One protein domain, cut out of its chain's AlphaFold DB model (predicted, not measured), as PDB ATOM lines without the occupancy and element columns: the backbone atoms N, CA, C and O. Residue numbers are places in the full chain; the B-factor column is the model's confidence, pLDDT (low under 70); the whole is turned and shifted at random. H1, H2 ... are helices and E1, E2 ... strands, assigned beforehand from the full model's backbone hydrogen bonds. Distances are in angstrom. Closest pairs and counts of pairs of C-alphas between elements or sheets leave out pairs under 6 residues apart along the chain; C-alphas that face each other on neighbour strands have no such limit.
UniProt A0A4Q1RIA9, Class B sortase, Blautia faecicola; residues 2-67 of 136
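This is residues 2 to 67 of the 136 residues of the protein "Class B sortase" of Blautia faecicola (UniProt A0A4Q1RIA9). This is a domain with little regular structure: a two-stranded hairpin, E1 and E2, with the short helix H1 near the start of E1 and a long looping stretch, residues 33 to 67, after E2. Within that stretch residues 55 to 56 pair parallel with residues 31 to 32 of E2. The printed part has 66 residues, with H1, E1 and E2 in that order, mixed in class, 18 residues in named elements. It is compact, radius of gyration of the C-alphas 12.2 A, spanning 33 by 30 by 23 A.

Find C-alpha 3 at (198.489, 182.433, 194.413), where H1, residues 3 to 9, begins. E1, residues 13 to 18, runs 14.5 A; E2, residues 28 to 32, runs 13.2 A to C-alpha 32 at (187.080, 186.091, 190.645).

E1 and E2 are antiparallel at 153 degrees; look at N 14 and O 31, 2.9 A apart. The closest C-alphas of H1 and E1, Arg 7 and Ile 13, are 5.6 A apart; H1 and E2 are apart. In H1, 2 of 3 O i to N i+4 pairs are within hydrogen-bond range.

The C-alphas of Asp 23 and Leu 60 are farthest apart, 34.0 A. The printed part has no cut; residues 22 to 25 are under pLDDT 70.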
ATOM      1  N   GLU A   2     200.195 179.784 197.605       70.25
ATOM      2  CA  GLU A   2     200.901 180.177 196.377       70.25
ATOM      3  C   GLU A   2     199.872 180.556 195.307       70.25
ATOM      4  O   GLU A   2     199.368 179.702 194.582       70.25
ATOM      5  N   PHE A   3     199.516 181.839 195.277       72.75
ATOM      6  CA  PHE A   3     198.489 182.433 194.413       72.75
ATOM      7  C   PHE A   3     198.612 182.007 192.933       72.75
ATOM      8  O   PHE A   3     197.623 181.671 192.287       72.75
ATOM      9  N   GLU A   4     199.841 181.873 192.430       74.12
ATOM     10  CA  GLU A   4     200.140 181.404 191.069       74.12
ATOM     11  C   GLU A   4     199.688 179.963 190.773       74.12
ATOM     12  O   GLU A   4     199.383 179.626 189.630       74.12
ATOM     13  N   LYS A   5     199.611 179.082 191.779       76.75
ATOM     14  CA  LYS A   5     199.071 177.725 191.586       76.75
ATOM     15  C   LYS A   5     197.556 177.747 191.411       76.75
ATOM     16  O   LYS A   5     197.045 176.999 190.587       76.75
ATOM     17  N   LEU A   6     196.864 178.622 192.136       75.69
ATOM     18  CA  LEU A   6     195.412 178.777 192.039       75.69
ATOM     19  C   LEU A   6     195.009 179.411 190.703       75.69
ATOM     20  O   LEU A   6     194.077 178.937 190.060       75.69
ATOM     21  N   ARG A   7     195.782 180.384 190.205       81.31
ATOM     22  CA  ARG A   7     195.568 180.958 188.862       81.31
ATOM     23  C   ARG A   7     195.693 179.941 187.727       81.31
ATOM     24  O   ARG A   7     195.095 180.125 186.671       81.31
ATOM     25  N   LYS A   8     196.447 178.855 187.927       84.56
ATOM     26  CA  LYS A   8     196.500 177.739 186.965       84.56
ATOM     27  C   LYS A   8     195.232 176.885 186.978       84.56
ATOM     28  O   LYS A   8     194.953 176.233 185.977       84.56
ATOM     29  N   GLU A   9     194.497 176.860 188.088       86.38
ATOM     30  CA  GLU A   9     193.227 176.140 188.214       86.38
ATOM     31  C   GLU A   9     192.069 176.945 187.621       86.38
ATOM     32  O   GLU A   9     191.252 176.396 186.882       86.38
ATOM     33  N   ASN A  10     192.031 178.250 187.894       90.25
ATOM     34  CA  ASN A  10     191.114 179.176 187.246       90.25
ATOM     35  C   ASN A  10     191.808 180.525 186.996       90.25
ATOM     36  O   ASN A  10     192.190 181.222 187.936       90.25
ATOM     37  N   ALA A  11     191.945 180.888 185.719       92.12
ATOM     38  CA  ALA A  11     192.583 182.131 185.290       92.12
ATOM     39  C   ALA A  11     191.805 183.391 185.710       92.12
ATOM     40  O   ALA A  11     192.397 184.468 185.761       92.12
ATOM     41  N   ASP A  12     190.523 183.240 186.051       93.94
ATOM     42  CA  ASP A  12     189.658 184.321 186.521       93.94
ATOM     43  C   ASP A  12     189.942 184.697 187.983       93.94
ATOM     44  O   ASP A  12     189.402 185.688 188.464       93.94
ATOM     45  N   ILE A  13     190.773 183.944 188.717       92.31
ATOM     46  CA  ILE A  13     191.201 184.318 190.073       92.31
ATOM     47  C   ILE A  13     192.185 185.491 189.977       92.31
ATOM     48  O   ILE A  13     193.306 185.339 189.483       92.31
ATOM     49  N   VAL A  14     191.770 186.656 190.480       89.12
ATOM     50  CA  VAL A  14     192.522 187.921 190.372       89.12
ATOM     51  C   VAL A  14     192.984 188.480 191.713       89.12
ATOM     52  O   VAL A  14     193.952 189.233 191.749       89.12
ATOM     53  N   ALA A  15     192.374 188.063 192.824       88.00
ATOM     54  CA  ALA A  15     192.835 188.407 194.168       88.00
ATOM     55  C   ALA A  15     192.384 187.382 195.215       88.00
ATOM     56  O   ALA A  15     191.786 186.351 194.900       88.00
ATOM     57  N   TRP A  16     192.696 187.681 196.473       87.62
ATOM     58  CA  TRP A  16     192.270 186.931 197.643       87.62
ATOM     59  C   TRP A  16     191.827 187.902 198.735       87.62
ATOM     60  O   TRP A  16     192.503 188.907 198.961       87.62
ATOM     61  N   ILE A  17     190.717 187.604 199.408       86.50
ATOM     62  CA  ILE A  17     190.224 188.392 200.539       86.50
ATOM     63  C   ILE A  17     190.171 187.519 201.785       86.50
ATOM     64  O   ILE A  17     189.680 186.393 201.745       86.50
ATOM     65  N   ARG A  18     190.687 188.050 202.895       85.75
ATOM     66  CA  ARG A  18     190.636 187.388 204.195       85.75
ATOM     67  C   ARG A  18     190.483 188.394 205.326       85.75
ATOM     68  O   ARG A  18     190.947 189.527 205.193       85.75
ATOM     69  N   PHE A  19     189.904 187.959 206.438       84.38
ATOM     70  CA  PHE A  19     190.079 188.628 207.728       84.38
ATOM     71  C   PHE A  19     191.156 187.892 208.527       84.38
ATOM     72  O   PHE A  19     191.204 186.666 208.525       84.38
ATOM     73  N   ASP A  20     192.053 188.641 209.169       80.75
ATOM     74  CA  ASP A  20     193.201 188.054 209.872       80.75
ATOM     75  C   ASP A  20     192.835 187.504 211.263       80.75
ATOM     76  O   ASP A  20     193.604 186.719 211.820       80.75
ATOM     77  N   ASP A  21     191.687 187.897 211.826       79.44
ATOM     78  CA  ASP A  21     191.205 187.361 213.101       79.44
ATOM     79  C   ASP A  21     190.488 186.011 212.877       79.44
ATOM     80  O   ASP A  21     189.417 185.979 212.257       79.44
ATOM     81  N   PRO A  22     191.058 184.891 213.365       59.34
ATOM     82  CA  PRO A  22     190.510 183.557 213.143       59.34
ATOM     83  C   PRO A  22     189.186 183.305 213.878       59.34
ATOM     84  O   PRO A  22     188.474 182.367 213.513       59.34
ATOM     85  N   ASP A  23     188.851 184.110 214.891       69.50
ATOM     86  CA  ASP A  23     187.652 183.932 215.711       69.50
ATOM     87  C   ASP A  23     186.459 184.770 215.203       69.50
ATOM     88  O   ASP A  23     185.321 184.517 215.609       69.50
ATOM     89  N   GLU A  24     186.681 185.733 214.292       64.19
ATOM     90  CA  GLU A  24     185.663 186.738 213.952       64.19
ATOM     91  C   GLU A  24     184.943 186.550 212.608       64.19
ATOM     92  O   GLU A  24     183.793 186.976 212.515       64.19
ATOM     93  N   MET A  25     185.498 185.881 211.587       63.12
ATOM     94  CA  MET A  25     184.735 185.537 210.369       63.12
ATOM     95  C   MET A  25     185.491 184.578 209.441       63.12
ATOM     96  O   MET A  25     186.653 184.788 209.121       63.12
ATOM     97  N   GLY A  26     184.796 183.564 208.917       71.19
ATOM     98  CA  GLY A  26     185.362 182.564 207.998       71.19
ATOM     99  C   GLY A  26     185.520 183.018 206.542       71.19
ATOM    100  O   GLY A  26     185.345 182.188 205.657       71.19
ATOM    101  N   ILE A  27     185.773 184.307 206.281       79.31
ATOM    102  CA  ILE A  27     186.071 184.786 204.921       79.31
ATOM    103  C   ILE A  27     187.574 184.632 204.702       79.31
ATOM    104  O   ILE A  27     188.370 185.336 205.324       79.31
ATOM    105  N   ASP A  28     187.927 183.701 203.824       84.69
ATOM    106  CA  ASP A  28     189.282 183.395 203.358       84.69
ATOM    107  C   ASP A  28     189.146 182.797 201.950       84.69
ATOM    108  O   ASP A  28     189.270 181.590 201.742       84.69
ATOM    109  N   ASP A  29     188.752 183.643 200.996       86.44
ATOM    110  CA  ASP A  29     188.203 183.218 199.707       86.44
ATOM    111  C   ASP A  29     188.886 183.912 198.513       86.44
ATOM    112  O   ASP A  29     189.316 185.073 198.604       86.44
ATOM    113  N   PRO A  30     188.949 183.242 197.345       89.50
ATOM    114  CA  PRO A  30     189.413 183.861 196.112       89.50
ATOM    115  C   PRO A  30     188.409 184.893 195.593       89.50
ATOM    116  O   PRO A  30     187.193 184.706 195.665       89.50
ATOM    117  N   VAL A  31     188.938 185.946 194.971       90.06
ATOM    118  CA  VAL A  31     188.156 186.937 194.224       90.06
ATOM    119  C   VAL A  31     188.279 186.635 192.735       90.06
ATOM    120  O   VAL A  31     189.391 186.612 192.197       90.06
ATOM    121  N   LEU A  32     187.143 186.401 192.076       91.94
ATOM    122  CA  LEU A  32     187.080 186.091 190.645       91.94
ATOM    123  C   LEU A  32     186.714 187.313 189.795       91.94
ATOM    124  O   LEU A  32     186.031 188.213 190.265       91.94
ATOM    125  N   TYR A  33     187.119 187.339 188.529       92.12
ATOM    126  CA  TYR A  33     186.760 188.392 187.581       92.12
ATOM    127  C   TYR A  33     186.432 187.806 186.208       92.12
ATOM    128  O   TYR A  33     187.239 187.087 185.628       92.12
ATOM    129  N   SER A  34     185.253 188.145 185.682       91.94
ATOM    130  CA  SER A  34     184.776 187.720 184.355       91.94
ATOM    131  C   SER A  34     184.564 188.875 183.371       91.94
ATOM    132  O   SER A  34     184.186 188.631 182.228       91.94
ATOM    133  N   GLY A  35     184.775 190.129 183.789       91.56
ATOM    134  CA  GLY A  35     184.405 191.313 182.998       91.56
ATOM    135  C   GLY A  35     182.895 191.579 182.931       91.56
ATOM    136  O   GLY A  35     182.445 192.422 182.157       91.56
ATOM    137  N   ASP A  36     182.099 190.873 183.737       89.69
ATOM    138  CA  ASP A  36     180.657 191.061 183.881       89.69
ATOM    139  C   ASP A  36     180.231 190.878 185.350       89.69
ATOM    140  O   ASP A  36     181.020 190.437 186.184       89.69
ATOM    141  N   ASN A  37     178.968 191.192 185.661       86.25
ATOM    142  CA  ASN A  37     178.398 191.053 187.009       86.25
ATOM    143  C   ASN A  37     177.440 189.854 187.156       86.25
ATOM    144  O   ASN A  37     176.663 189.786 188.111       86.25
ATOM    145  N   GLU A  38     177.442 188.923 186.199       86.38
ATOM    146  CA  GLU A  38     176.444 187.851 186.089       86.38
ATOM    147  C   GLU A  38     177.053 186.456 186.237       86.38
ATOM    148  O   GLU A  38     176.456 185.572 186.859       86.38
ATOM    149  N   THR A  39     178.248 186.243 185.691       89.94
ATOM    150  CA  THR A  39     178.887 184.933 185.574       89.94
ATOM    151  C   THR A  39     179.082 184.284 186.939       89.94
ATOM    152  O   THR A  39     178.646 183.146 187.137       89.94
ATOM    153  N   TYR A  40     179.659 185.007 187.899       89.19
ATOM    154  CA  TYR A  40     179.957 184.493 189.241       89.19
ATOM    155  C   TYR A  40     178.871 184.780 190.284       89.19
ATOM    156  O   TYR A  40     178.975 184.328 191.421       89.19
ATOM    157  N   LEU A  41     177.756 185.398 189.877       85.44
ATOM    158  CA  LEU A  41     176.601 185.664 190.741       85.44
ATOM    159  C   LEU A  41     175.946 184.383 191.283       85.44
ATOM    160  O   LEU A  41     175.283 184.400 192.319       85.44
ATOM    161  N   ARG A  42     176.076 183.266 190.555       83.06
ATOM    162  CA  ARG A  42     175.495 181.960 190.924       83.06
ATOM    163  C   ARG A  42     176.428 180.787 190.681       83.06
ATOM    164  O   ARG A  42     175.978 179.645 190.754       83.06
ATOM    165  N   LYS A  43     177.691 181.042 190.350       88.19
ATOM    166  CA  LYS A  43     178.683 180.003 190.072       88.19
ATOM    167  C   LYS A  43     179.776 180.041 191.129       88.19
ATOM    168  O   LYS A  43     180.116 181.114 191.617       88.19
ATOM    169  N   ASN A  44     180.308 178.875 191.472       88.69
ATOM    170  CA  ASN A  44     181.542 178.761 192.245       88.69
ATOM    171  C   ASN A  44     182.780 178.952 191.342       88.69
ATOM    172  O   ASN A  44     182.652 179.102 190.123       88.69
ATOM    173  N   LEU A  45     183.978 178.847 191.925       87.88
ATOM    174  CA  LEU A  45     185.256 178.971 191.212       87.88
ATOM    175  C   LEU A  45     185.486 177.920 190.109       87.88
ATOM    176  O   LEU A  45     186.350 178.107 189.263       87.88
ATOM    177  N   HIS A  46     184.712 176.830 190.071       89.12
ATOM    178  CA  HIS A  46     184.761 175.819 189.002       89.12
ATOM    179  C   HIS A  46     183.690 176.037 187.923       89.12
ATOM    180  O   HIS A  46     183.444 175.146 187.108       89.12
ATOM    181  N   GLY A  47     182.982 177.170 187.948       86.44
ATOM    182  CA  GLY A  47     181.912 177.487 187.001       86.44
ATOM    183  C   GLY A  47     180.613 176.698 187.221       86.44
ATOM    184  O   GLY A  47     179.713 176.744 186.379       86.44
ATOM    185  N   LYS A  48     180.484 175.969 188.337       89.75
ATOM    186  CA  LYS A  48     179.286 175.180 188.667       89.75
ATOM    187  C   LYS A  48     178.296 176.017 189.461       89.75
ATOM    188  O   LYS A  48     178.699 176.783 190.331       89.75
ATOM    189  N   ILE A  49     177.001 175.828 189.201       87.38
ATOM    190  CA  ILE A  49     175.942 176.533 189.933       87.38
ATOM    191  C   ILE A  49     176.037 176.199 191.425       87.38
ATOM    192  O   ILE A  49     176.058 175.023 191.793       87.38
ATOM    193  N   HIS A  50     176.080 177.222 192.276       82.38
ATOM    194  CA  HIS A  50     176.221 177.070 193.719       82.38
ATOM    195  C   HIS A  50     175.485 178.184 194.473       82.38
ATOM    196  O   HIS A  50     175.515 179.342 194.061       82.38
ATOM    197  N   ILE A  51     174.833 177.841 195.591       74.19
ATOM    198  CA  ILE A  51     174.011 178.786 196.366       74.19
ATOM    199  C   ILE A  51     174.838 179.876 197.053       74.19
ATOM    200  O   ILE A  51     174.376 181.007 197.152       74.19
ATOM    201  N   ALA A  52     176.063 179.554 197.478       71.75
ATOM    202  CA  ALA A  52     176.976 180.533 198.067       71.75
ATOM    203  C   ALA A  52     177.637 181.446 197.017       71.75
ATOM    204  O   ALA A  52     178.291 182.409 197.393       71.75
ATOM    205  N   ALA A  53     177.451 181.153 195.719       81.56
ATOM    206  CA  ALA A  53     178.104 181.851 194.613       81.56
ATOM    207  C   ALA A  53     179.636 181.931 194.800       81.56
ATOM    208  O   ALA A  53     180.225 181.002 195.359       81.56
ATOM    209  N   SER A  54     180.263 182.990 194.287       86.19
ATOM    210  CA  SER A  54     181.657 183.348 194.563       86.19
ATOM    211  C   SER A  54     181.764 184.826 194.928       86.19
ATOM    212  O   SER A  54     180.892 185.616 194.564       86.19
ATOM    213  N   ILE A  55     182.859 185.215 195.582       88.69
ATOM    214  CA  ILE A  55     183.254 186.623 195.664       88.69
ATOM    215  C   ILE A  55     183.850 187.011 194.309       88.69
ATOM    216  O   ILE A  55     184.754 186.339 193.813       88.69
ATOM    217  N   PHE A  56     183.329 188.066 193.687       90.12
ATOM    218  CA  PHE A  56     183.803 188.515 192.383       90.12
ATOM    219  C   PHE A  56     183.968 190.034 192.312       90.12
ATOM    220  O   PHE A  56     183.273 190.785 192.998       90.12
ATOM    221  N   LEU A  57     184.922 190.452 191.486       88.50
ATOM    222  CA  LEU A  57     185.227 191.832 191.148       88.50
ATOM    223  C   LEU A  57     184.220 192.347 190.113       88.50
ATOM    224  O   LEU A  57     183.854 191.614 189.192       88.50
ATOM    225  N   GLU A  58     183.783 193.598 190.254       86.81
ATOM    226  CA  GLU A  58     182.830 194.205 189.324       86.81
ATOM    227  C   GLU A  58     183.417 194.319 187.905       86.81
ATOM    228  O   GLU A  58     184.606 194.562 187.711       86.81
ATOM    229  N   GLY A  59     182.581 194.082 186.892       85.19
ATOM    230  CA  GLY A  59     183.020 193.905 185.508       85.19
ATOM    231  C   GLY A  59     183.637 195.134 184.825       85.19
ATOM    232  O   GLY A  59     184.261 194.969 183.781       85.19
ATOM    233  N   LEU A  60     183.470 196.351 185.358       84.06
ATOM    234  CA  LEU A  60     184.089 197.563 184.800       84.06
ATOM    235  C   LEU A  60     185.462 197.853 185.418       84.06
ATOM    236  O   LEU A  60     186.155 198.768 184.965       84.06
ATOM    237  N   ASN A  61     185.862 197.082 186.426       83.38
ATOM    238  CA  ASN A  61     187.120 197.266 187.119       83.38
ATOM    239  C   ASN A  61     188.308 196.600 186.432       83.38
ATOM    240  O   ASN A  61     188.181 195.635 185.679       83.38
ATOM    241  N   GLN A  62     189.492 197.155 186.681       86.00
ATOM    242  CA  GLN A  62     190.736 196.578 186.202       86.00
ATOM    243  C   GLN A  62     191.141 195.423 187.128       86.00
ATOM    244  O   GLN A  62     191.293 195.631 188.334       86.00
ATOM    245  N   PRO A  63     191.375 194.209 186.596       86.81
ATOM    246  CA  PRO A  63     191.711 193.037 187.410       86.81
ATOM    247  C   PRO A  63     193.080 193.131 188.101       86.81
ATOM    248  O   PRO A  63     193.422 192.266 188.901       86.81
ATOM    249  N   ASP A  64     193.875 194.156 187.786       85.19
ATOM    250  CA  ASP A  64     195.147 194.468 188.439       85.19
ATOM    251  C   ASP A  64     195.015 195.500 189.577       85.19
ATOM    252  O   ASP A  64     196.025 195.892 190.160       85.19
ATOM    253  N   PHE A  65     193.789 195.933 189.910       79.38
ATOM    254  CA  PHE A  65     193.489 196.904 190.972       79.38
ATOM    255  C   PHE A  65     194.209 198.256 190.792       79.38
ATOM    256  O   PHE A  65     194.480 198.983 191.759       79.38
ATOM    257  N   SER A  66     194.549 198.596 189.541       80.88
ATOM    258  CA  SER A  66     195.141 199.887 189.174       80.88
ATOM    259  C   SER A  66     194.121 201.027 189.131       80.88
ATOM    260  O   SER A  66     194.510 202.198 189.123       80.88
ATOM    261  N   ASP A  67     192.827 200.704 189.126       75.75
ATOM    262  CA  ASP A  67     191.767 201.699 189.191       75.75
ATOM    263  C   ASP A  67     191.675 202.383 190.562       75.75
ATOM    264  O   ASP A  67     192.174 201.910 191.587       75.75
TER     265      ASP A  67